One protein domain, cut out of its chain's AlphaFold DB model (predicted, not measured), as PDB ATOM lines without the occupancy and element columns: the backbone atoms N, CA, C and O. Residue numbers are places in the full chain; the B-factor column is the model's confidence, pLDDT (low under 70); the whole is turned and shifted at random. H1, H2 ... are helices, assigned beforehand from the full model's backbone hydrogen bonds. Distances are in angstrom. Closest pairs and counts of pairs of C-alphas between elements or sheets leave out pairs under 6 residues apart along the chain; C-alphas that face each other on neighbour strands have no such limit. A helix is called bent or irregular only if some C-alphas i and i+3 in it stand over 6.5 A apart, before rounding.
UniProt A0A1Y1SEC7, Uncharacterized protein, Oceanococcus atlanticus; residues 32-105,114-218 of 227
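Overview. This is residues 32 to 105 and 114 to 218 of the 227 residues of an uncharacterized protein of Oceanococcus atlanticus (UniProt A0A1Y1SEC7). One very long helical arm, H6a, bridges two separate groups of helices: H4 and H5 pack on its first part, while H1, H2, H3 and the short arm H6b gather round its far end. In that second group H1 and H2 form a hairpin and H6b runs beside H1; H6a itself kinks sharply near residue 198, and its residues 179 to 187 stand free between the groups. The printed part has 179 residues with six named helices, H1 to H6 in order, and no named strand, and its class is all helix. It is extended, with a radius of gyration of the C-alphas of 30.0 A and spans of 85 by 44 by 25 A.

Arrangement. H1, residues 32 to 53, and H2, residues 61 to 75, form a hairpin at a shallow tilt of 32 degrees, opposite ways; their closest C-alphas, of Leu 44 and Glu 69, are 6.8 A apart. H3, residues 80 to 105, touches H2 about perpendicular at 88 degrees, closest at the C-alphas of Arg 70 and Val 80, 6.1 A. H6, residues 149 to 216, was assigned as one helix by its hydrogen bonds but is bent, with C-alphas 204 and 207 7.7 A apart; its arms H6a, residues 149 to 204, and H6b, residues 207 to 216, stand at a steep tilt of 66 degrees. H6a is itself irregular, with C-alphas 164 and 167 7.5 A apart. H3 touches H6a, closest at the C-alphas of Ala 93 and Ser 195, 5.0 A. H1 and H6a touch only at their ends, closest at the C-alphas of Val 34 and Val 202, 6.4 A. H1 and H6b only just touch, with 3 pairs of C-alphas within 8 A, closest at Ala 45 and Tyr 216, 7.3 A. H4, residues 114 to 127, touches H6a, closest at the C-alphas of Ala 122 and Ala 166, 4.9 A. H5, residues 132 to 144, touches H6a at a steep tilt of 54 degrees, closest at the C-alphas of Leu 139 and Ile 152, 6.3 A. H4 and H5 are apart. Every O i to N i+4 pair is within hydrogen-bond range in H1, H2, H3, H4, H5 and H6b, and 44 of 52 are in H6a.

Along the chain. H1 begins at C-alpha 32 (59.541, -22.321, -6.942) and is 31.7 A long; H2 is 21.1 A and H3 37.5 A. H4 is 19.7 A and H5 18.7 A. H6a runs 74.5 A from C-alpha 149 (-15.284, -44.409, -24.328), and H6b runs 14.1 A to C-alpha 216 (45.268, -14.788, -21.571).

Size, cuts and confidence. The two farthest C-alphas, of Asn 75 and Ala 144, are 87.1 A apart. Residues 106 to 113 are not printed, and C-alphas 105 and 114 are 26.0 A apart across this cut. No link that is printed whole is long. The mean pLDDT of the printed part is 93.0, and residue 105 is under 70.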
ATOM      1  N   GLN A  32      58.579 -22.526  -5.860       96.62
ATOM      2  CA  GLN A  32      59.541 -22.321  -6.942       96.62
ATOM      3  C   GLN A  32      59.149 -23.073  -8.226       96.62
ATOM      4  O   GLN A  32      59.361 -22.544  -9.318       96.62
ATOM      5  N   ASP A  33      58.557 -24.267  -8.117       96.56
ATOM      6  CA  ASP A  33      58.064 -25.015  -9.282       96.56
ATOM      7  C   ASP A  33      56.917 -24.265  -9.968       96.56
ATOM      8  O   ASP A  33      56.915 -24.119 -11.192       96.56
ATOM      9  N   VAL A  34      55.973 -23.734  -9.179       97.75
ATOM     10  CA  VAL A  34      54.836 -22.944  -9.680       97.75
ATOM     11  C   VAL A  34      55.318 -21.646 -10.326       97.75
ATOM     12  O   VAL A  34      54.889 -21.313 -11.431       97.75
ATOM     13  N   LYS A  35      56.277 -20.959  -9.694       97.50
ATOM     14  CA  LYS A  35      56.925 -19.762 -10.239       97.50
ATOM     15  C   LYS A  35      57.550 -20.016 -11.609       97.50
ATOM     16  O   LYS A  35      57.275 -19.289 -12.563       97.50
ATOM     17  N   GLN A  36      58.389 -21.048 -11.720       97.00
ATOM     18  CA  GLN A  36      59.049 -21.394 -12.981       97.00
ATOM     19  C   GLN A  36      58.033 -21.785 -14.053       97.00
ATOM     20  O   GLN A  36      58.141 -21.350 -15.200       97.00
ATOM     21  N   TRP A  37      57.021 -22.570 -13.681       97.81
ATOM     22  CA  TRP A  37      55.945 -22.924 -14.597       97.81
ATOM     23  C   TRP A  37      55.216 -21.678 -15.121       97.81
ATOM     24  O   TRP A  37      55.063 -21.546 -16.336       97.81
ATOM     25  N   LEU A  38      54.850 -20.733 -14.247       97.94
ATOM     26  CA  LEU A  38      54.201 -19.470 -14.621       97.94
ATOM     27  C   LEU A  38      55.063 -18.656 -15.595       97.94
ATOM     28  O   LEU A  38      54.566 -18.224 -16.636       97.94
ATOM     29  N   GLN A  39      56.362 -18.506 -15.316       97.44
ATOM     30  CA  GLN A  39      57.300 -17.796 -16.198       97.44
ATOM     31  C   GLN A  39      57.322 -18.402 -17.610       97.44
ATOM     32  O   GLN A  39      57.202 -17.687 -18.609       97.44
ATOM     33  N   HIS A  40      57.413 -19.730 -17.707       97.94
ATOM     34  CA  HIS A  40      57.391 -20.422 -18.994       97.94
ATOM     35  C   HIS A  40      56.021 -20.355 -19.673       97.94
ATOM     36  O   HIS A  40      55.951 -20.178 -20.891       97.94
ATOM     37  N   ARG A  41      54.924 -20.443 -18.916       97.81
ATOM     38  CA  ARG A  41      53.566 -20.361 -19.461       97.81
ATOM     39  C   ARG A  41      53.283 -18.991 -20.070       97.81
ATOM     40  O   ARG A  41      52.695 -18.939 -21.153       97.81
ATOM     41  N   ILE A  42      53.733 -17.917 -19.422       97.44
ATOM     42  CA  ILE A  42      53.641 -16.539 -19.923       97.44
ATOM     43  C   ILE A  42      54.465 -16.383 -21.205       97.44
ATOM     44  O   ILE A  42      53.951 -15.893 -22.212       97.44
ATOM     45  N   ALA A  43      55.710 -16.867 -21.225       97.25
ATOM     46  CA  ALA A  43      56.553 -16.816 -22.420       97.25
ATOM     47  C   ALA A  43      55.939 -17.581 -23.608       97.25
ATOM     48  O   ALA A  43      55.893 -17.069 -24.731       97.25
ATOM     49  N   LEU A  44      55.406 -18.782 -23.363       97.88
ATOM     50  CA  LEU A  44      54.693 -19.566 -24.373       97.88
ATOM     51  C   LEU A  44      53.406 -18.872 -24.840       97.88
ATOM     52  O   LEU A  44      53.109 -18.887 -26.032       97.88
ATOM     53  N   ALA A  45      52.667 -18.214 -23.944       96.81
ATOM     54  CA  ALA A  45      51.475 -17.448 -24.301       96.81
ATOM     55  C   ALA A  45      51.805 -16.241 -25.195       96.81
ATOM     56  O   ALA A  45      51.108 -16.004 -26.185       96.81
ATOM     57  N   HIS A  46      52.888 -15.510 -24.912       96.50
ATOM     58  CA  HIS A  46      53.381 -14.463 -25.811       96.50
ATOM     59  C   HIS A  46      53.742 -15.032 -27.185       96.50
ATOM     60  O   HIS A  46      53.265 -14.522 -28.198       96.50
ATOM     61  N   MET A  47      54.492 -16.138 -27.222       97.38
ATOM     62  CA  MET A  47      54.854 -16.815 -28.467       97.38
ATOM     63  C   MET A  47      53.619 -17.237 -29.272       97.38
ATOM     64  O   MET A  47      53.548 -16.998 -30.476       97.38
ATOM     65  N   GLN A  48      52.622 -17.826 -28.616       96.25
ATOM     66  CA  GLN A  48      51.368 -18.227 -29.245       96.25
ATOM     67  C   GLN A  48      50.610 -17.022 -29.815       96.25
ATOM     68  O   GLN A  48      50.135 -17.068 -30.952       96.25
ATOM     69  N   ASN A  49      50.526 -15.930 -29.051       93.62
ATOM     70  CA  ASN A  49      49.891 -14.689 -29.484       93.62
ATOM     71  C   ASN A  49      50.604 -14.066 -30.692       93.62
ATOM     72  O   ASN A  49      49.940 -13.651 -31.642       93.62
ATOM     73  N   ASP A  50      51.936 -14.055 -30.701       95.75
ATOM     74  CA  ASP A  50      52.741 -13.574 -31.829       95.75
ATOM     75  C   ASP A  50      52.538 -14.415 -33.085       95.75
ATOM     76  O   ASP A  50      52.357 -13.871 -34.177       95.75
ATOM     77  N   MET A  51      52.518 -15.739 -32.941       96.88
ATOM     78  CA  MET A  51      52.281 -16.634 -34.071       96.88
ATOM     79  C   MET A  51      50.854 -16.501 -34.608       96.88
ATOM     80  O   MET A  51      50.666 -16.490 -35.820       96.88
ATOM     81  N   ARG A  52      49.856 -16.317 -33.732       93.88
ATOM     82  CA  ARG A  52      48.468 -16.045 -34.131       93.88
ATOM     83  C   ARG A  52      48.343 -14.722 -34.890       93.88
ATOM     84  O   ARG A  52      47.647 -14.672 -35.898       93.88
ATOM     85  N   ARG A  53      49.037 -13.664 -34.449       95.44
ATOM     86  CA  ARG A  53      49.085 -12.371 -35.163       95.44
ATOM     87  C   ARG A  53      49.723 -12.491 -36.546       95.44
ATOM     88  O   ARG A  53      49.289 -11.824 -37.476       95.44
ATOM     89  N   ASN A  54      50.715 -13.367 -36.685       95.75
ATOM     90  CA  ASN A  54      51.437 -13.611 -37.933       95.75
ATOM     91  C   ASN A  54      51.012 -14.927 -38.604       95.75
ATOM     92  O   ASN A  54      51.825 -15.567 -39.270       95.75
ATOM     93  N   ALA A  55      49.751 -15.348 -38.438       94.00
ATOM     94  CA  ALA A  55      49.286 -16.668 -38.871       94.00
ATOM     95  C   ALA A  55      49.541 -16.939 -40.366       94.00
ATOM     96  O   ALA A  55      49.869 -18.062 -40.733       94.00
ATOM     97  N   GLY A  56      49.472 -15.903 -41.213       95.75
ATOM     98  CA  GLY A  56      49.741 -16.005 -42.652       95.75
ATOM     99  C   GLY A  56      51.182 -16.384 -43.025       95.75
ATOM    100  O   GLY A  56      51.424 -16.767 -44.165       95.75
ATOM    101  N   ALA A  57      52.134 -16.314 -42.088       95.69
ATOM    102  CA  ALA A  57      53.513 -16.759 -42.295       95.69
ATOM    103  C   ALA A  57      53.695 -18.282 -42.128       95.69
ATOM    104  O   ALA A  57      54.785 -18.798 -42.374       95.69
ATOM    105  N   TYR A  58      52.657 -19.005 -41.694       95.50
ATOM    106  CA  TYR A  58      52.731 -20.428 -41.374       95.50
ATOM    107  C   TYR A  58      51.786 -21.241 -42.256       95.50
ATOM    108  O   TYR A  58      50.596 -20.959 -42.337       95.50
ATOM    109  N   GLN A  59      52.310 -22.303 -42.871       95.31
ATOM    110  CA  GLN A  59      51.495 -23.268 -43.617       95.31
ATOM    111  C   GLN A  59      50.608 -24.113 -42.684       95.31
ATOM    112  O   GLN A  59      49.478 -24.437 -43.028       95.31
ATOM    113  N   ASP A  60      51.133 -24.465 -41.508       96.69
ATOM    114  CA  ASP A  60      50.446 -25.222 -40.459       96.69
ATOM    115  C   ASP A  60      50.815 -24.605 -39.105       96.69
ATOM    116  O   ASP A  60      51.856 -24.908 -38.514       96.69
ATOM    117  N   LEU A  61      49.989 -23.653 -38.665       95.12
ATOM    118  CA  LEU A  61      50.200 -22.900 -37.433       95.12
ATOM    119  C   LEU A  61      50.205 -23.807 -36.181       95.12
ATOM    120  O   LEU A  61      51.134 -23.664 -35.381       95.12
ATOM    121  N   PRO A  62      49.253 -24.750 -35.997       96.69
ATOM    122  CA  PRO A  62      49.291 -25.689 -34.877       96.69
ATOM    123  C   PRO A  62      50.581 -26.509 -34.803       96.69
ATOM    124  O   PRO A  62      51.205 -26.570 -33.741       96.69
ATOM    125  N   ARG A  63      51.024 -27.103 -35.920       97.44
ATOM    126  CA  ARG A  63      52.262 -27.896 -35.939       97.44
ATOM    127  C   ARG A  63      53.488 -27.033 -35.650       97.44
ATOM    128  O   ARG A  63      54.317 -27.414 -34.826       97.44
ATOM    129  N   ALA A  64      53.579 -25.858 -36.277       97.56
ATOM    130  CA  ALA A  64      54.685 -24.928 -36.058       97.56
ATOM    131  C   ALA A  64      54.769 -24.471 -34.592       97.56
ATOM    132  O   ALA A  64      55.865 -24.341 -34.044       97.56
ATOM    133  N   TYR A  65      53.625 -24.241 -33.940       97.56
ATOM    134  CA  TYR A  65      53.594 -23.905 -32.519       97.56
ATOM    135  C   TYR A  65      54.080 -25.073 -31.656       97.56
ATOM    136  O   TYR A  65      54.947 -24.867 -30.813       97.56
ATOM    137  N   ALA A  66      53.605 -26.300 -31.897       97.50
ATOM    138  CA  ALA A  66      54.026 -27.475 -31.129       97.50
ATOM    139  C   ALA A  66      55.544 -27.739 -31.224       97.50
ATOM    140  O   ALA A  66      56.181 -28.137 -30.248       97.50
ATOM    141  N   GLU A  67      56.147 -27.497 -32.392       97.56
ATOM    142  CA  GLU A  67      57.600 -27.585 -32.579       97.56
ATOM    143  C   GLU A  67      58.348 -26.518 -31.770       97.56
ATOM    144  O   GLU A  67      59.322 -26.836 -31.081       97.56
ATOM    145  N   LYS A  68      57.873 -25.266 -31.802       97.81
ATOM    146  CA  LYS A  68      58.476 -24.172 -31.033       97.81
ATOM    147  C   LYS A  68      58.292 -24.328 -29.526       97.81
ATOM    148  O   LYS A  68      59.242 -24.077 -28.791       97.81
ATOM    149  N   GLU A  69      57.123 -24.769 -29.070       98.12
ATOM    150  CA  GLU A  69      56.844 -25.079 -27.664       98.12
ATOM    151  C   GLU A  69      57.819 -26.142 -27.157       98.12
ATOM    152  O   GLU A  69      58.492 -25.936 -26.148       98.12
ATOM    153  N   ARG A  70      57.954 -27.253 -27.893       98.31
ATOM    154  CA  ARG A  70      58.878 -28.333 -27.536       98.31
ATOM    155  C   ARG A  70      60.316 -27.833 -27.440       98.31
ATOM    156  O   ARG A  70      60.984 -28.120 -26.452       98.31
ATOM    157  N   ALA A  71      60.783 -27.087 -28.442       98.25
ATOM    158  CA  ALA A  71      62.141 -26.550 -28.459       98.25
ATOM    159  C   ALA A  71      62.379 -25.554 -27.311       98.25
ATOM    160  O   ALA A  71      63.404 -25.621 -26.635       98.25
ATOM    161  N   TYR A  72      61.421 -24.657 -27.059       98.50
ATOM    162  CA  TYR A  72      61.486 -23.704 -25.956       98.50
ATOM    163  C   TYR A  72      61.581 -24.422 -24.609       98.50
ATOM    164  O   TYR A  72      62.510 -24.155 -23.852       98.50
ATOM    165  N   LEU A  73      60.670 -25.355 -24.328       98.00
ATOM    166  CA  LEU A  73      60.645 -26.083 -23.059       98.00
ATOM    167  C   LEU A  73      61.916 -26.916 -22.865       98.00
ATOM    168  O   LEU A  73      62.519 -26.854 -21.795       98.00
ATOM    169  N   GLN A  74      62.384 -27.608 -23.910       97.44
ATOM    170  CA  GLN A  74      63.610 -28.405 -23.846       97.44
ATOM    171  C   GLN A  74      64.832 -27.546 -23.493       97.44
ATOM    172  O   GLN A  74      65.630 -27.937 -22.641       97.44
ATOM    173  N   ASN A  75      64.950 -26.355 -24.086       97.81
ATOM    174  CA  ASN A  75      66.034 -25.414 -23.787       97.81
ATOM    175  C   ASN A  75      65.991 -24.869 -22.350       97.81
ATOM    176  O   ASN A  75      67.008 -24.396 -21.851       97.81
ATOM    177  N   HIS A  76      64.839 -24.954 -21.681       96.94
ATOM    178  CA  HIS A  76      64.644 -24.525 -20.295       96.94
ATOM    179  C   HIS A  76      64.514 -25.707 -19.317       96.94
ATOM    180  O   HIS A  76      64.053 -25.537 -18.193       96.94
ATOM    181  N   GLY A  77      64.925 -26.915 -19.722       95.31
ATOM    182  CA  GLY A  77      64.955 -28.086 -18.839       95.31
ATOM    183  C   GLY A  77      63.593 -28.740 -18.578       95.31
ATOM    184  O   GLY A  77      63.477 -29.571 -17.675       95.31
ATOM    185  N   TYR A  78      62.572 -28.409 -19.371       94.94
ATOM    186  CA  TYR A  78      61.251 -29.033 -19.328       94.94
ATOM    187  C   TYR A  78      61.041 -29.992 -20.503       94.94
ATOM    188  O   TYR A  78      61.304 -29.668 -21.660       94.94
ATOM    189  N   SER A  79      60.474 -31.167 -20.224       96.50
ATOM    190  CA  SER A  79      59.733 -31.904 -21.250       96.50
ATOM    191  C   SER A  79      58.320 -31.325 -21.364       96.50
ATOM    192  O   SER A  79      57.779 -30.787 -20.394       96.50
ATOM    193  N   VAL A  80      57.695 -31.467 -22.538       96.56
ATOM    194  CA  VAL A  80      56.287 -31.073 -22.739       96.56
ATOM    195  C   VAL A  80      55.381 -31.810 -21.749       96.56
ATOM    196  O   VAL A  80      54.521 -31.199 -21.128       96.56
ATOM    197  N   GLU A  81      55.618 -33.107 -21.546       96.75
ATOM    198  CA  GLU A  81      54.852 -33.938 -20.612       96.75
ATOM    199  C   GLU A  81      54.943 -33.428 -19.168       96.75
ATOM    200  O   GLU A  81      53.915 -33.218 -18.527       96.75
ATOM    201  N   ARG A  82      56.154 -33.132 -18.675       95.38
ATOM    202  CA  ARG A  82      56.341 -32.588 -17.323       95.38
ATOM    203  C   ARG A  82      55.664 -31.227 -17.169       95.38
ATOM    204  O   ARG A  82      55.031 -30.974 -16.149       95.38
ATOM    205  N   PHE A  83      55.770 -30.367 -18.180       97.44
ATOM    206  CA  PHE A  83      55.144 -29.046 -18.161       97.44
ATOM    207  C   PHE A  83      53.609 -29.128 -18.088       97.44
ATOM    208  O   PHE A  83      52.989 -28.400 -17.314       97.44
ATOM    209  N   ARG A  84      52.995 -30.053 -18.840       97.06
ATOM    210  CA  ARG A  84      51.542 -30.306 -18.808       97.06
ATOM    211  C   ARG A  84      51.084 -30.988 -17.517       97.06
ATOM    212  O   ARG A  84      50.007 -30.678 -17.010       97.06
ATOM    213  N   SER A  85      51.915 -31.865 -16.954       96.25
ATOM    214  CA  SER A  85      51.677 -32.454 -15.632       96.25
ATOM    215  C   SER A  85      51.652 -31.372 -14.545       96.25
ATOM    216  O   SER A  85      50.689 -31.292 -13.782       96.25
ATOM    217  N   HIS A  86      52.644 -30.469 -14.532       97.06
ATOM    218  CA  HIS A  86      52.652 -29.314 -13.629       97.06
ATOM    219  C   HIS A  86      51.415 -28.428 -13.833       97.06
ATOM    220  O   HIS A  86      50.771 -28.083 -12.853       97.06
ATOM    221  N   GLU A  87      51.037 -28.116 -15.080       97.44
ATOM    222  CA  GLU A  87      49.822 -27.336 -15.384       97.44
ATOM    223  C   GLU A  87      48.576 -27.958 -14.738       97.44
ATOM    224  O   GLU A  87      47.833 -27.280 -14.032       97.44
ATOM    225  N   THR A  88      48.386 -29.266 -14.919       97.31
ATOM    226  CA  THR A  88      47.240 -29.998 -14.358       97.31
ATOM    227  C   THR A  88      47.236 -29.950 -12.833       97.31
ATOM    228  O   THR A  88      46.211 -29.669 -12.217       97.31
ATOM    229  N   ARG A  89      48.390 -30.200 -12.209       97.62
ATOM    230  CA  ARG A  89      48.548 -30.179 -10.750       97.62
ATOM    231  C   ARG A  89      48.289 -28.792 -10.160       97.62
ATOM    232  O   ARG A  89      47.575 -28.682  -9.168       97.62
ATOM    233  N   ILE A  90      48.807 -27.745 -10.804       98.31
ATOM    234  CA  ILE A  90      48.632 -26.350 -10.384       98.31
ATOM    235  C   ILE A  90      47.158 -25.955 -10.421       98.31
ATOM    236  O   ILE A  90      46.645 -25.473  -9.413       98.31
ATOM    237  N   TYR A  91      46.460 -26.194 -11.536       97.56
ATOM    238  CA  TYR A  91      45.044 -25.831 -11.637       97.56
ATOM    239  C   TYR A  91      44.157 -26.680 -10.720       97.56
ATOM    240  O   TYR A  91      43.305 -26.124 -10.039       97.56
ATOM    241  N   ASN A  92      44.418 -27.985 -10.580       97.25
ATOM    242  CA  ASN A  92      43.677 -28.820  -9.627       97.25
ATOM    243  C   ASN A  92      43.837 -28.335  -8.177       97.25
ATOM    244  O   ASN A  92      42.881 -28.351  -7.403       97.25
ATOM    245  N   ALA A  93      45.044 -27.921  -7.785       97.75
ATOM    246  CA  ALA A  93      45.288 -27.356  -6.462       97.75
ATOM    247  C   ALA A  93      44.623 -25.985  -6.290       97.75
ATOM    248  O   ALA A  93      44.031 -25.736  -5.241       97.75
ATOM    249  N   ALA A  94      44.674 -25.124  -7.309       97.25
ATOM    250  CA  ALA A  94      44.016 -23.822  -7.284       97.25
ATOM    251  C   ALA A  94      42.490 -23.955  -7.145       97.25
ATOM    252  O   ALA A  94      41.901 -23.345  -6.254       97.25
ATOM    253  N   ASP A  95      41.868 -24.826  -7.942       95.44
ATOM    254  CA  ASP A  95      40.430 -25.099  -7.891       95.44
ATOM    255  C   ASP A  95      40.014 -25.686  -6.534       95.44
ATOM    256  O   ASP A  95      38.991 -25.303  -5.967       95.44
ATOM    257  N   ALA A  96      40.817 -26.596  -5.974       94.62
ATOM    258  CA  ALA A  96      40.585 -27.175  -4.651       94.62
ATOM    259  C   ALA A  96      40.652 -26.128  -3.524       94.62
ATOM    260  O   ALA A  96      39.813 -26.110  -2.614       94.62
ATOM    261  N   LEU A  97      41.644 -25.236  -3.584       94.56
ATOM    262  CA  LEU A  97      41.792 -24.136  -2.632       94.56
ATOM    263  C   LEU A  97      40.602 -23.171  -2.724       94.56
ATOM    264  O   LEU A  97      40.021 -22.832  -1.690       94.56
ATOM    265  N   GLN A  98      40.172 -22.819  -3.939       91.56
ATOM    266  CA  GLN A  98      38.995 -21.976  -4.154       91.56
ATOM    267  C   GLN A  98      37.718 -22.632  -3.612       91.56
ATOM    268  O   GLN A  98      36.982 -22.008  -2.852       91.56
ATOM    269  N   GLN A  99      37.491 -23.919  -3.896       88.12
ATOM    270  CA  GLN A  99      36.340 -24.662  -3.366       88.12
ATOM    271  C   GLN A  99      36.318 -24.700  -1.831       88.12
ATOM    272  O   GLN A  99      35.243 -24.661  -1.228       88.12
ATOM    273  N   THR A 100      37.487 -24.767  -1.185       85.19
ATOM    274  CA  THR A 100      37.592 -24.712   0.283       85.19
ATOM    275  C   THR A 100      37.196 -23.339   0.814       85.19
ATOM    276  O   THR A 100      36.449 -23.259   1.789       85.19
ATOM    277  N   ALA A 101      37.665 -22.268   0.167       84.44
ATOM    278  CA  ALA A 101      37.313 -20.899   0.524       84.44
ATOM    279  C   ALA A 101      35.808 -20.634   0.338       84.44
ATOM    280  O   ALA A 101      35.160 -20.114   1.247       84.44
ATOM    281  N   ASP A 102      35.234 -21.076  -0.783       82.25
ATOM    282  CA  ASP A 102      33.810 -20.910  -1.087       82.25
ATOM    283  C   ASP A 102      32.931 -21.712  -0.117       82.25
ATOM    284  O   ASP A 102      31.940 -21.198   0.404       82.25
ATOM    285  N   SER A 103      33.326 -22.952   0.195       77.06
ATOM    286  CA  SER A 103      32.621 -23.795   1.172       77.06
ATOM    287  C   SER A 103      32.703 -23.233   2.592       77.06
ATOM    288  O   SER A 103      31.771 -23.407   3.371       77.06
ATOM    289  N   ALA A 104      33.800 -22.557   2.951       73.88
ATOM    290  CA  ALA A 104      33.927 -21.875   4.237       73.88
ATOM    291  C   ALA A 104      33.082 -20.589   4.305       73.88
ATOM    292  O   ALA A 104      32.627 -20.213   5.387       73.88
ATOM    293  N   ALA A 105      32.861 -19.923   3.167       69.44
ATOM    294  CA  ALA A 105      32.058 -18.706   3.073       69.44
ATOM    295  C   ALA A 105      30.541 -18.976   3.031       69.44
ATOM    296  O   ALA A 105      29.749 -18.106   3.400       69.44
ATOM    297  N   GLN A 114      15.745 -37.617   3.226       86.50
ATOM    298  CA  GLN A 114      15.143 -38.481   2.209       86.50
ATOM    299  C   GLN A 114      13.608 -38.454   2.278       86.50
ATOM    300  O   GLN A 114      12.952 -38.252   1.265       86.50
ATOM    301  N   ALA A 115      13.039 -38.542   3.484       88.19
ATOM    302  CA  ALA A 115      11.593 -38.458   3.686       88.19
ATOM    303  C   ALA A 115      11.008 -37.110   3.227       88.19
ATOM    304  O   ALA A 115       9.915 -37.066   2.668       88.19
ATOM    305  N   ALA A 116      11.728 -36.002   3.431       89.94
ATOM    306  CA  ALA A 116      11.281 -34.703   2.950       89.94
ATOM    307  C   ALA A 116      11.322 -34.618   1.417       89.94
ATOM    308  O   ALA A 116      10.436 -33.986   0.847       89.94
ATOM    309  N   CYS A 117      12.326 -35.212   0.759       91.75
ATOM    310  CA  CYS A 117      12.382 -35.303  -0.706       91.75
ATOM    311  C   CYS A 117      11.215 -36.139  -1.240       91.75
ATOM    312  O   CYS A 117      10.442 -35.661  -2.065       91.75
ATOM    313  N   GLU A 118      11.041 -37.353  -0.708       93.56
ATOM    314  CA  GLU A 118      10.007 -38.285  -1.165       93.56
ATOM    315  C   GLU A 118       8.609 -37.679  -1.024       93.56
ATOM    316  O   GLU A 118       7.799 -37.776  -1.942       93.56
ATOM    317  N   ASN A 119       8.342 -36.991   0.090       93.31
ATOM    318  CA  ASN A 119       7.068 -36.313   0.293       93.31
ATOM    319  C   ASN A 119       6.829 -35.203  -0.736       93.31
ATOM    320  O   ASN A 119       5.734 -35.121  -1.277       93.31
ATOM    321  N   GLU A 120       7.826 -34.368  -1.040       92.19
ATOM    322  CA  GLU A 120       7.647 -33.294  -2.025       92.19
ATOM    323  C   GLU A 120       7.461 -33.818  -3.440       92.19
ATOM    324  O   GLU A 120       6.566 -33.353  -4.139       92.19
ATOM    325  N   VAL A 121       8.254 -34.806  -3.859       92.62
ATOM    326  CA  VAL A 121       8.105 -35.390  -5.195       92.62
ATOM    327  C   VAL A 121       6.754 -36.099  -5.313       92.62
ATOM    328  O   VAL A 121       6.058 -35.927  -6.312       92.62
ATOM    329  N   ALA A 122       6.332 -36.844  -4.285       92.56
ATOM    330  CA  ALA A 122       5.034 -37.513  -4.288       92.56
ATOM    331  C   ALA A 122       3.868 -36.512  -4.317       92.56
ATOM    332  O   ALA A 122       2.914 -36.720  -5.066       92.56
ATOM    333  N   GLU A 123       3.939 -35.425  -3.544       91.38
ATOM    334  CA  GLU A 123       2.947 -34.343  -3.587       91.38
ATOM    335  C   GLU A 123       2.946 -33.624  -4.939       91.38
ATOM    336  O   GLU A 123       1.878 -33.367  -5.483       91.38
ATOM    337  N   GLY A 124       4.115 -33.380  -5.535       89.94
ATOM    338  CA  GLY A 124       4.227 -32.812  -6.878       89.94
ATOM    339  C   GLY A 124       3.557 -33.685  -7.941       89.94
ATOM    340  O   GLY A 124       2.792 -33.182  -8.762       89.94
ATOM    341  N   ILE A 125       3.770 -35.005  -7.892       89.25
ATOM    342  CA  ILE A 125       3.114 -35.953  -8.807       89.25
ATOM    343  C   ILE A 125       1.601 -35.964  -8.576       89.25
ATOM    344  O   ILE A 125       0.837 -35.909  -9.536       89.25
ATOM    345  N   ARG A 126       1.146 -36.002  -7.317       87.88
ATOM    346  CA  ARG A 126      -0.290 -35.966  -6.997       87.88
ATOM    347  C   ARG A 126      -0.942 -34.661  -7.439       87.88
ATOM    348  O   ARG A 126      -2.039 -34.717  -7.980       87.88
ATOM    349  N   GLY A 127      -0.280 -33.524  -7.242       85.56
ATOM    350  CA  GLY A 127      -0.760 -32.207  -7.660       85.56
ATOM    351  C   GLY A 127      -0.783 -32.013  -9.178       85.56
ATOM    352  O   GLY A 127      -1.574 -31.219  -9.673       85.56
ATOM    353  N   ALA A 128       0.034 -32.760  -9.927       83.25
ATOM    354  CA  ALA A 128      -0.011 -32.805 -11.390       83.25
ATOM    355  C   ALA A 128      -1.117 -33.733 -11.940       83.25
ATOM    356  O   ALA A 128      -1.354 -33.756 -13.149       83.25
ATOM    357  N   THR A 129      -1.786 -34.500 -11.071       83.06
ATOM    358  CA  THR A 129      -2.944 -35.341 -11.415       83.06
ATOM    359  C   THR A 129      -4.241 -34.707 -10.932       83.06
ATOM    360  O   THR A 129      -4.270 -34.025  -9.910       83.06
ATOM    361  N   VAL A 130      -5.336 -34.986 -11.634       83.00
ATOM    362  CA  VAL A 130      -6.667 -34.501 -11.240       83.00
ATOM    363  C   VAL A 130      -7.142 -35.259  -9.990       83.00
ATOM    364  O   VAL A 130      -6.848 -36.454  -9.826       83.00
ATOM    365  N   ALA A 131      -7.837 -34.585  -9.063       82.38
ATOM    366  CA  ALA A 131      -8.443 -35.254  -7.909       82.38
ATOM    367  C   ALA A 131      -9.452 -36.326  -8.373       82.38
ATOM    368  O   ALA A 131     -10.071 -36.145  -9.416       82.38
ATOM    369  N   PRO A 132      -9.630 -37.468  -7.676       81.69
ATOM    370  CA  PRO A 132     -10.449 -38.569  -8.201       81.69
ATOM    371  C   PRO A 132     -11.912 -38.183  -8.466       81.69
ATOM    372  O   PRO A 132     -12.537 -38.696  -9.388       81.69
ATOM    373  N   ASP A 133     -12.449 -37.275  -7.660       83.75
ATOM    374  CA  ASP A 133     -13.782 -36.694  -7.787       83.75
ATOM    375  C   ASP A 133     -13.888 -35.700  -8.956       83.75
ATOM    376  O   ASP A 133     -14.856 -35.744  -9.717       83.75
ATOM    377  N   GLU A 134     -12.875 -34.859  -9.150       88.06
ATOM    378  CA  GLU A 134     -12.780 -33.940 -10.293       88.06
ATOM    379  C   GLU A 134     -12.545 -34.688 -11.614       88.06
ATOM    380  O   GLU A 134     -13.122 -34.339 -12.644       88.06
ATOM    381  N   LEU A 135     -11.771 -35.777 -11.578       89.44
ATOM    382  CA  LEU A 135     -11.461 -36.617 -12.730       89.44
ATOM    383  C   LEU A 135     -12.743 -37.198 -13.322       89.44
ATOM    384  O   LEU A 135     -12.940 -37.158 -14.532       89.44
ATOM    385  N   GLU A 136     -13.659 -37.696 -12.491       90.19
ATOM    386  CA  GLU A 136     -14.932 -38.226 -12.987       90.19
ATOM    387  C   GLU A 136     -15.827 -37.143 -13.604       90.19
ATOM    388  O   GLU A 136     -16.512 -37.411 -14.597       90.19
ATOM    389  N   GLN A 137     -15.792 -35.910 -13.084       91.81
ATOM    390  CA  GLN A 137     -16.494 -34.781 -13.706       91.81
ATOM    391  C   GLN A 137     -15.884 -34.402 -15.058       91.81
ATOM    392  O   GLN A 137     -16.621 -34.147 -16.013       91.81
ATOM    393  N   GLU A 138     -14.559 -34.378 -15.167       90.38
ATOM    394  CA  GLU A 138     -13.862 -34.058 -16.412       90.38
ATOM    395  C   GLU A 138     -14.100 -35.137 -17.479       90.38
ATOM    396  O   GLU A 138     -14.445 -34.833 -18.621       90.38
ATOM    397  N   LEU A 139     -14.033 -36.416 -17.095       92.94
ATOM    398  CA  LEU A 139     -14.344 -37.542 -17.978       92.94
ATOM    399  C   LEU A 139     -15.812 -37.516 -18.432       92.94
ATOM    400  O   LEU A 139     -16.105 -37.840 -19.584       92.94
ATOM    401  N   ALA A 140     -16.747 -37.099 -17.570       93.00
ATOM    402  CA  ALA A 140     -18.146 -36.909 -17.954       93.00
ATOM    403  C   ALA A 140     -18.329 -35.771 -18.976       93.00
ATOM    404  O   ALA A 140     -19.121 -35.910 -19.909       93.00
ATOM    405  N   GLN A 141     -17.571 -34.679 -18.851       92.31
ATOM    406  CA  GLN A 141     -17.557 -33.607 -19.850       92.31
ATOM    407  C   GLN A 141     -16.965 -34.088 -21.180       92.31
ATOM    408  O   GLN A 141     -17.544 -33.837 -22.233       92.31
ATOM    409  N   MET A 142     -15.871 -34.853 -21.148       92.94
ATOM    410  CA  MET A 142     -15.280 -35.454 -22.348       92.94
ATOM    411  C   MET A 142     -16.253 -36.395 -23.074       92.94
ATOM    412  O   MET A 142     -16.358 -36.329 -24.301       92.94
ATOM    413  N   ARG A 143     -17.020 -37.211 -22.334       95.38
ATOM    414  CA  ARG A 143     -18.124 -38.015 -22.901       95.38
ATOM    415  C   ARG A 143     -19.148 -37.141 -23.614       95.38
ATOM    416  O   ARG A 143     -19.543 -37.448 -24.734       95.38
ATOM    417  N   ALA A 144     -19.558 -36.040 -22.986       94.19
ATOM    418  CA  ALA A 144     -20.535 -35.115 -23.557       94.19
ATOM    419  C   ALA A 144     -20.021 -34.398 -24.823       94.19
ATOM    420  O   ALA A 144     -20.814 -34.075 -25.704       94.19
ATOM    421  N   LEU A 145     -18.705 -34.198 -24.944       95.38
ATOM    422  CA  LEU A 145     -18.046 -33.645 -26.136       95.38
ATOM    423  C   LEU A 145     -17.836 -34.681 -27.257       95.38
ATOM    424  O   LEU A 145     -17.331 -34.334 -28.323       95.38
ATOM    425  N   GLY A 146     -18.241 -35.935 -27.039       94.38
ATOM    426  CA  GLY A 146     -18.199 -36.994 -28.044       94.38
ATOM    427  C   GLY A 146     -16.872 -37.750 -28.124       94.38
ATOM    428  O   GLY A 146     -16.620 -38.397 -29.143       94.38
ATOM    429  N   LEU A 147     -16.022 -37.698 -27.088       95.62
ATOM    430  CA  LEU A 147     -14.836 -38.557 -27.049       95.62
ATOM    431  C   LEU A 147     -15.246 -40.043 -26.986       95.62
ATOM    432  O   LEU A 147     -16.197 -40.389 -26.281       95.62
ATOM    433  N   PRO A 148     -14.522 -40.947 -27.674       96.38
ATOM    434  CA  PRO A 148     -14.774 -42.383 -27.581       96.38
ATOM    435  C   PRO A 148     -14.541 -42.917 -26.162       96.38
ATOM    436  O   PRO A 148     -13.519 -42.613 -25.547       96.38
ATOM    437  N   GLU A 149     -15.415 -43.804 -25.672       92.81
ATOM    438  CA  GLU A 149     -15.284 -44.409 -24.328       92.81
ATOM    439  C   GLU A 149     -13.943 -45.119 -24.115       92.81
ATOM    440  O   GLU A 149     -13.364 -45.059 -23.034       92.81
ATOM    441  N   ALA A 150     -13.393 -45.737 -25.164       93.62
ATOM    442  CA  ALA A 150     -12.068 -46.347 -25.098       93.62
ATOM    443  C   ALA A 150     -10.966 -45.319 -24.774       93.62
ATOM    444  O   ALA A 150     -10.030 -45.633 -24.044       93.62
ATOM    445  N   GLN A 151     -11.082 -44.091 -25.291       92.56
ATOM    446  CA  GLN A 151     -10.126 -43.016 -25.030       92.56
ATOM    447  C   GLN A 151     -10.316 -42.425 -23.627       92.56
ATOM    448  O   GLN A 151      -9.339 -42.153 -22.936       92.56
ATOM    449  N   ILE A 152     -11.564 -42.286 -23.174       93.88
ATOM    450  CA  ILE A 152     -11.897 -41.839 -21.813       93.88
ATOM    451  C   ILE A 152     -11.348 -42.816 -20.770       93.88
ATOM    452  O   ILE A 152     -10.734 -42.393 -19.792       93.88
ATOM    453  N   GLU A 153     -11.500 -44.123 -20.993       92.44
ATOM    454  CA  GLU A 153     -10.955 -45.134 -20.088       92.44
ATOM    455  C   GLU A 153      -9.423 -45.113 -20.072       92.44
ATOM    456  O   GLU A 153      -8.818 -45.209 -19.007       92.44
ATOM    457  N   GLN A 154      -8.775 -44.902 -21.223       92.38
ATOM    458  CA  GLN A 154      -7.320 -44.723 -21.270       92.38
ATOM    459  C   GLN A 154      -6.858 -43.523 -20.436       92.38
ATOM    460  O   GLN A 154      -5.893 -43.646 -19.684       92.38
ATOM    461  N   ILE A 155      -7.552 -42.383 -20.524       91.56
ATOM    462  CA  ILE A 155      -7.229 -41.182 -19.740       91.56
ATOM    463  C   ILE A 155      -7.424 -41.447 -18.241       91.56
ATOM    464  O   ILE A 155      -6.538 -41.127 -17.445       91.56
ATOM    465  N   ARG A 156      -8.536 -42.087 -17.852       91.44
ATOM    466  CA  ARG A 156      -8.805 -42.487 -16.461       91.44
ATOM    467  C   ARG A 156      -7.683 -43.365 -15.914       91.44
ATOM    468  O   ARG A 156      -7.131 -43.072 -14.854       91.44
ATOM    469  N   GLN A 157      -7.342 -44.431 -16.636       90.88
ATOM    470  CA  GLN A 157      -6.310 -45.373 -16.213       90.88
ATOM    471  C   GLN A 157      -4.942 -44.697 -16.125       90.88
ATOM    472  O   GLN A 157      -4.236 -44.907 -15.144       90.88
ATOM    473  N   ALA A 158      -4.593 -43.824 -17.076       89.31
ATOM    474  CA  ALA A 158      -3.345 -43.068 -17.030       89.31
ATOM    475  C   ALA A 158      -3.253 -42.172 -15.778       89.31
ATOM    476  O   ALA A 158      -2.241 -42.200 -15.080       89.31
ATOM    477  N   GLN A 159      -4.316 -41.432 -15.447       88.19
ATOM    478  CA  GLN A 159      -4.367 -40.570 -14.257       88.19
ATOM    479  C   GLN A 159      -4.271 -41.378 -12.953       88.19
ATOM    480  O   GLN A 159      -3.477 -41.049 -12.068       88.19
ATOM    481  N   LEU A 160      -5.027 -42.476 -12.843       87.19
ATOM    482  CA  LEU A 160      -4.999 -43.351 -11.667       87.19
ATOM    483  C   LEU A 160      -3.649 -44.054 -11.501       87.19
ATOM    484  O   LEU A 160      -3.145 -44.153 -10.382       87.19
ATOM    485  N   GLN A 161      -3.044 -44.509 -12.599       89.00
ATOM    486  CA  GLN A 161      -1.737 -45.153 -12.586       89.00
ATOM    487  C   GLN A 161      -0.645 -44.174 -12.148       89.00
ATOM    488  O   GLN A 161       0.142 -44.507 -11.262       89.00
ATOM    489  N   LEU A 162      -0.628 -42.955 -12.700       85.62
ATOM    490  CA  LEU A 162       0.317 -41.909 -12.301       85.62
ATOM    491  C   LEU A 162       0.183 -41.583 -10.809       85.62
ATOM    492  O   LEU A 162       1.165 -41.666 -10.068       85.62
ATOM    493  N   ARG A 163      -1.041 -41.324 -10.335       86.62
ATOM    494  CA  ARG A 163      -1.312 -41.012  -8.924       86.62
ATOM    495  C   ARG A 163      -0.957 -42.169  -7.987       86.62
ATOM    496  O   ARG A 163      -0.375 -41.943  -6.925       86.62
ATOM    497  N   GLY A 164      -1.289 -43.403  -8.371       87.06
ATOM    498  CA  GLY A 164      -0.976 -44.616  -7.611       87.06
ATOM    499  C   GLY A 164       0.523 -44.909  -7.544       87.06
ATOM    500  O   GLY A 164       1.003 -45.409  -6.528       87.06
ATOM    501  N   SER A 165       1.272 -44.532  -8.583       91.25
ATOM    502  CA  SER A 165       2.729 -44.695  -8.648       91.25
ATOM    503  C   SER A 165       3.524 -43.606  -7.920       91.25
ATOM    504  O   SER A 165       4.721 -43.777  -7.712       91.25
ATOM    505  N   ALA A 166       2.877 -42.518  -7.475       91.31
ATOM    506  CA  ALA A 166       3.546 -41.316  -6.968       91.31
ATOM    507  C   ALA A 166       4.603 -41.589  -5.883       91.31
ATOM    508  O   ALA A 166       5.699 -41.042  -5.939       91.31
ATOM    509  N   ASN A 167       4.304 -42.464  -4.916       91.88
ATOM    510  CA  ASN A 167       5.252 -42.807  -3.852       91.88
ATOM    511  C   ASN A 167       6.456 -43.609  -4.367       91.88
ATOM    512  O   ASN A 167       7.576 -43.392  -3.914       91.88
ATOM    513  N   ASP A 168       6.236 -44.541  -5.293       93.31
ATOM    514  CA  ASP A 168       7.311 -45.380  -5.822       93.31
ATOM    515  C   ASP A 168       8.207 -44.588  -6.776       93.31
ATOM    516  O   ASP A 168       9.431 -44.689  -6.689       93.31
ATOM    517  N   THR A 169       7.620 -43.723  -7.608       92.38
ATOM    518  CA  THR A 169       8.369 -42.755  -8.415       92.38
ATOM    519  C   THR A 169       9.171 -41.811  -7.521       92.38
ATOM    520  O   THR A 169      10.365 -41.642  -7.749       92.38
ATOM    521  N   ALA A 170       8.573 -41.264  -6.458       93.00
ATOM    522  CA  ALA A 170       9.273 -40.385  -5.526       93.00
ATOM    523  C   ALA A 170      10.480 -41.065  -4.859       93.00
ATOM    524  O   ALA A 170      11.565 -40.488  -4.825       93.00
ATOM    525  N   ARG A 171      10.330 -42.315  -4.401       93.31
ATOM    526  CA  ARG A 171      11.445 -43.108  -3.852       93.31
ATOM    527  C   ARG A 171      12.569 -43.298  -4.860       93.31
ATOM    528  O   ARG A 171      13.732 -43.141  -4.505       93.31
ATOM    529  N   GLN A 172      12.238 -43.645  -6.103       93.38
ATOM    530  CA  GLN A 172      13.237 -43.857  -7.152       93.38
ATOM    531  C   GLN A 172      13.984 -42.562  -7.484       93.38
ATOM    532  O   GLN A 172      15.214 -42.562  -7.498       93.38
ATOM    533  N   THR A 173      13.259 -41.460  -7.684       92.00
ATOM    534  CA  THR A 173      13.844 -40.144  -7.967       92.00
ATOM    535  C   THR A 173      14.759 -39.693  -6.833       92.00
ATOM    536  O   THR A 173      15.939 -39.437  -7.064       92.00
ATOM    537  N   CYS A 174      14.268 -39.694  -5.592       93.56
ATOM    538  CA  CYS A 174      15.059 -39.260  -4.441       93.56
ATOM    539  C   CYS A 174      16.252 -40.188  -4.162       93.56
ATOM    540  O   CYS A 174      17.307 -39.722  -3.731       93.56
ATOM    541  N   ALA A 175      16.137 -41.493  -4.433       92.00
ATOM    542  CA  ALA A 175      17.266 -42.414  -4.328       92.00
ATOM    543  C   ALA A 175      18.352 -42.116  -5.375       92.00
ATOM    544  O   ALA A 175      19.537 -42.162  -5.042       92.00
ATOM    545  N   LEU A 176      17.972 -41.798  -6.617       91.56
ATOM    546  CA  LEU A 176      18.914 -41.410  -7.671       91.56
ATOM    547  C   LEU A 176      19.604 -40.082  -7.349       91.56
ATOM    548  O   LEU A 176      20.824 -39.989  -7.459       91.56
ATOM    549  N   GLU A 177      18.852 -39.084  -6.885       89.12
ATOM    550  CA  GLU A 177      19.409 -37.799  -6.450       89.12
ATOM    551  C   GLU A 177      20.390 -37.972  -5.285       89.12
ATOM    552  O   GLU A 177      21.502 -37.445  -5.324       89.12
ATOM    553  N   ALA A 178      20.031 -38.773  -4.276       88.25
ATOM    554  CA  ALA A 178      20.913 -39.068  -3.152       88.25
ATOM    555  C   ALA A 178      22.191 -39.800  -3.592       88.25
ATOM    556  O   ALA A 178      23.278 -39.518  -3.081       88.25
ATOM    557  N   GLN A 179      22.089 -40.722  -4.555       88.56
ATOM    558  CA  GLN A 179      23.253 -41.397  -5.133       88.56
ATOM    559  C   GLN A 179      24.154 -40.424  -5.894       88.56
ATOM    560  O   GLN A 179      25.366 -40.449  -5.680       88.56
ATOM    561  N   ALA A 180      23.588 -39.543  -6.720       86.62
ATOM    562  CA  ALA A 180      24.343 -38.528  -7.450       86.62
ATOM    563  C   ALA A 180      25.041 -37.545  -6.494       86.62
ATOM    564  O   ALA A 180      26.233 -37.277  -6.638       86.62
ATOM    565  N   ALA A 181      24.339 -37.074  -5.459       85.94
ATOM    566  CA  ALA A 181      24.903 -36.194  -4.435       85.94
ATOM    567  C   ALA A 181      26.051 -36.866  -3.664       85.94
ATOM    568  O   ALA A 181      27.087 -36.246  -3.403       85.94
ATOM    569  N   LYS A 182      25.904 -38.156  -3.337       86.50
ATOM    570  CA  LYS A 182      26.970 -38.940  -2.713       86.50
ATOM    571  C   LYS A 182      28.172 -39.094  -3.644       86.50
ATOM    572  O   LYS A 182      29.290 -38.848  -3.210       86.50
ATOM    573  N   GLN A 183      27.952 -39.454  -4.909       86.25
ATOM    574  CA  GLN A 183      29.022 -39.582  -5.901       86.25
ATOM    575  C   GLN A 183      29.794 -38.273  -6.073       86.25
ATOM    576  O   GLN A 183      31.020 -38.297  -6.095       86.25
ATOM    577  N   LEU A 184      29.094 -37.138  -6.128       85.25
ATOM    578  CA  LEU A 184      29.720 -35.821  -6.190       85.25
ATOM    579  C   LEU A 184      30.535 -35.523  -4.926       85.25
ATOM    580  O   LEU A 184      31.671 -35.072  -5.017       85.25
ATOM    581  N   THR A 185      29.989 -35.822  -3.746       85.88
ATOM    582  CA  THR A 185      30.695 -35.634  -2.467       85.88
ATOM    583  C   THR A 185      31.965 -36.483  -2.398       85.88
ATOM    584  O   THR A 185      33.028 -35.984  -2.027       85.88
ATOM    585  N   ASP A 186      31.874 -37.756  -2.781       85.81
ATOM    586  CA  ASP A 186      33.001 -38.687  -2.792       85.81
ATOM    587  C   ASP A 186      34.052 -38.268  -3.834       85.81
ATOM    588  O   ASP A 186      35.250 -38.288  -3.542       85.81
ATOM    589  N   HIS A 187      33.613 -37.823  -5.016       85.75
ATOM    590  CA  HIS A 187      34.483 -37.283  -6.059       85.75
ATOM    591  C   HIS A 187      35.227 -36.036  -5.582       85.75
ATOM    592  O   HIS A 187      36.454 -36.001  -5.656       85.75
ATOM    593  N   ASN A 188      34.515 -35.057  -5.019       87.19
ATOM    594  CA  ASN A 188      35.118 -33.837  -4.488       87.19
ATOM    595  C   ASN A 188      36.111 -34.175  -3.376       87.19
ATOM    596  O   ASN A 188      37.240 -33.702  -3.388       87.19
ATOM    597  N   LYS A 189      35.755 -35.073  -2.450       88.75
ATOM    598  CA  LYS A 189      36.677 -35.524  -1.402       88.75
ATOM    599  C   LYS A 189      37.952 -36.140  -1.985       88.75
ATOM    600  O   LYS A 189      39.041 -35.820  -1.511       88.75
ATOM    601  N   ALA A 190      37.832 -37.007  -2.989       90.25
ATOM    602  CA  ALA A 190      38.980 -37.623  -3.647       90.25
ATOM    603  C   ALA A 190      39.839 -36.586  -4.391       90.25
ATOM    604  O   ALA A 190      41.061 -36.605  -4.263       90.25
ATOM    605  N   PHE A 191      39.208 -35.647  -5.097       90.81
ATOM    606  CA  PHE A 191      39.868 -34.535  -5.780       90.81
ATOM    607  C   PHE A 191      40.674 -33.663  -4.806       90.81
ATOM    608  O   PHE A 191      41.868 -33.437  -5.011       90.81
ATOM    609  N   MET A 192      40.057 -33.261  -3.691       91.50
ATOM    610  CA  MET A 192      40.704 -32.488  -2.627       91.50
ATOM    611  C   MET A 192      41.888 -33.235  -2.009       91.50
ATOM    612  O   MET A 192      42.928 -32.647  -1.727       91.50
ATOM    613  N   GLN A 193      41.750 -34.545  -1.792       92.50
ATOM    614  CA  GLN A 193      42.835 -35.374  -1.265       92.50
ATOM    615  C   GLN A 193      43.995 -35.507  -2.256       92.50
ATOM    616  O   GLN A 193      45.149 -35.452  -1.834       92.50
ATOM    617  N   ALA A 194      43.695 -35.664  -3.545       92.88
ATOM    618  CA  ALA A 194      44.693 -35.829  -4.594       92.88
ATOM    619  C   ALA A 194      45.517 -34.554  -4.835       92.88
ATOM    620  O   ALA A 194      46.715 -34.656  -5.079       92.88
ATOM    621  N   SER A 195      44.907 -33.368  -4.734       95.44
ATOM    622  CA  SER A 195      45.595 -32.087  -4.956       95.44
ATOM    623  C   SER A 195      46.337 -31.555  -3.727       95.44
ATOM    624  O   SER A 195      47.237 -30.728  -3.861       95.44
ATOM    625  N   ARG A 196      46.002 -32.043  -2.523       95.25
ATOM    626  CA  ARG A 196      46.546 -31.559  -1.241       95.25
ATOM    627  C   ARG A 196      48.075 -31.417  -1.173       95.25
ATOM    628  O   ARG A 196      48.521 -30.447  -0.558       95.25
ATOM    629  N   PRO A 197      48.895 -32.323  -1.745       96.81
ATOM    630  CA  PRO A 197      50.351 -32.167  -1.721       96.81
ATOM    631  C   PRO A 197      50.853 -30.869  -2.370       96.81
ATOM    632  O   PRO A 197      51.914 -30.384  -1.993       96.81
ATOM    633  N   ASP A 198      50.092 -30.301  -3.306       98.00
ATOM    634  CA  ASP A 198      50.500 -29.152  -4.125       98.00
ATOM    635  C   ASP A 198      50.040 -27.807  -3.555       98.00
ATOM    636  O   ASP A 198      50.517 -26.754  -3.980       98.00
ATOM    637  N   TRP A 199      49.146 -27.821  -2.564       96.69
ATOM    638  CA  TRP A 199      48.509 -26.610  -2.045       96.69
ATOM    639  C   TRP A 199      49.519 -25.595  -1.514       96.69
ATOM    640  O   TRP A 199      49.443 -24.426  -1.871       96.69
ATOM    641  N   ALA A 200      50.504 -26.039  -0.728       97.06
ATOM    642  CA  ALA A 200      51.502 -25.144  -0.139       97.06
ATOM    643  C   ALA A 200      52.373 -24.438  -1.194       97.06
ATOM    644  O   ALA A 200      52.855 -23.330  -0.963       97.06
ATOM    645  N   GLY A 201      52.595 -25.075  -2.348       97.25
ATOM    646  CA  GLY A 201      53.308 -24.461  -3.461       97.25
ATOM    647  C   GLY A 201      52.446 -23.495  -4.260       97.25
ATOM    648  O   GLY A 201      52.964 -22.491  -4.734       97.25
ATOM    649  N   VAL A 202      51.150 -23.784  -4.403       98.00
ATOM    650  CA  VAL A 202      50.223 -23.050  -5.281       98.00
ATOM    651  C   VAL A 202      49.549 -21.866  -4.587       98.00
ATOM    652  O   VAL A 202      49.349 -20.837  -5.224       98.00
ATOM    653  N   GLU A 203      49.240 -21.973  -3.294       96.94
ATOM    654  CA  GLU A 203      48.504 -20.963  -2.518       96.94
ATOM    655  C   GLU A 203      49.052 -19.526  -2.666       96.94
ATOM    656  O   GLU A 203      48.255 -18.621  -2.925       96.94
ATOM    657  N   PRO A 204      50.379 -19.270  -2.628       97.44
ATOM    658  CA  PRO A 204      50.914 -17.915  -2.809       97.44
ATOM    659  C   PRO A 204      50.683 -17.322  -4.208       97.44
ATOM    660  O   PRO A 204      50.816 -16.114  -4.391       97.44
ATOM    661  N   TRP A 205      50.371 -18.160  -5.200       97.69
ATOM    662  CA  TRP A 205      50.280 -17.793  -6.613       97.69
ATOM    663  C   TRP A 205      48.845 -17.712  -7.138       97.69
ATOM    664  O   TRP A 205      48.674 -17.403  -8.316       97.69
ATOM    665  N   LEU A 206      47.820 -17.950  -6.310       96.44
ATOM    666  CA  LEU A 206      46.413 -17.931  -6.744       96.44
ATOM    667  C   LEU A 206      46.043 -16.626  -7.466       96.44
ATOM    668  O   LEU A 206      45.497 -16.664  -8.566       96.44
ATOM    669  N   GLY A 207      46.437 -15.475  -6.911       95.62
ATOM    670  CA  GLY A 207      46.191 -14.175  -7.544       95.62
ATOM    671  C   GLY A 207      46.921 -14.007  -8.883       95.62
ATOM    672  O   GLY A 207      46.369 -13.453  -9.829       95.62
ATOM    673  N   THR A 208      48.146 -14.523  -9.004       97.06
ATOM    674  CA  THR A 208      48.924 -14.471 -10.253       97.06
ATOM    675  C   THR A 208      48.347 -15.407 -11.318       97.06
ATOM    676  O   THR A 208      48.321 -15.052 -12.495       97.06
ATOM    677  N   LEU A 209      47.851 -16.583 -10.922       97.12
ATOM    678  CA  LEU A 209      47.155 -17.529 -11.801       97.12
ATOM    679  C   LEU A 209      45.845 -16.940 -12.334       97.12
ATOM    680  O   LEU A 209      45.543 -17.076 -13.523       97.12
ATOM    681  N   GLU A 210      45.096 -16.240 -11.481       95.44
ATOM    682  CA  GLU A 210      43.900 -15.509 -11.892       95.44
ATOM    683  C   GLU A 210      44.256 -14.398 -12.887       95.44
ATOM    684  O   GLU A 210      43.705 -14.364 -13.987       95.44
ATOM    685  N   GLN A 211      45.229 -13.541 -12.560       96.12
ATOM    686  CA  GLN A 211      45.692 -12.481 -13.464       96.12
ATOM    687  C   GLN A 211      46.177 -13.034 -14.809       96.12
ATOM    688  O   GLN A 211      45.839 -12.483 -15.857       96.12
ATOM    689  N   PHE A 212      46.920 -14.147 -14.801       96.56
ATOM    690  CA  PHE A 212      47.339 -14.836 -16.021       96.56
ATOM    691  C   PHE A 212      46.128 -15.261 -16.854       96.56
ATOM    692  O   PHE A 212      46.095 -15.007 -18.056       96.56
ATOM    693  N   SER A 213      45.129 -15.877 -16.222       95.19
ATOM    694  CA  SER A 213      43.916 -16.349 -16.894       95.19
ATOM    695  C   SER A 213      43.114 -15.194 -17.496       95.19
ATOM    696  O   SER A 213      42.691 -15.279 -18.650       95.19
ATOM    697  N   GLN A 214      42.966 -14.086 -16.762       96.38
ATOM    698  CA  GLN A 214      42.293 -12.875 -17.240       96.38
ATOM    699  C   GLN A 214      43.019 -12.256 -18.439       96.38
ATOM    700  O   GLN A 214      42.395 -11.965 -19.461       96.38
ATOM    701  N   TRP A 215      44.343 -12.116 -18.360       96.38
ATOM    702  CA  TRP A 215      45.148 -11.593 -19.461       96.38
ATOM    703  C   TRP A 215      45.097 -12.502 -20.689       96.38
ATOM    704  O   TRP A 215      44.871 -12.046 -21.810       96.38
ATOM    705  N   TYR A 216      45.258 -13.810 -20.488       93.88
ATOM    706  CA  TYR A 216      45.268 -14.788 -21.571       93.88
ATOM    707  C   TYR A 216      43.907 -14.884 -22.282       93.88
ATOM    708  O   TYR A 216      43.858 -15.099 -23.495       93.88
ATOM    709  N   ALA A 217      42.810 -14.658 -21.552       94.00
ATOM    710  CA  ALA A 217      41.463 -14.522 -22.105       94.00
ATOM    711  C   ALA A 217      41.215 -13.173 -22.814       94.00
ATOM    712  O   ALA A 217      40.220 -13.035 -23.524       94.00
ATOM    713  N   GLY A 218      42.112 -12.192 -22.667       92.81
ATOM    714  CA  GLY A 218      41.973 -10.847 -23.229       92.81
ATOM    715  C   GLY A 218      41.124  -9.893 -22.384       92.81
ATOM    716  O   GLY A 218      40.720  -8.846 -22.886       92.81
TER     717      GLY A 218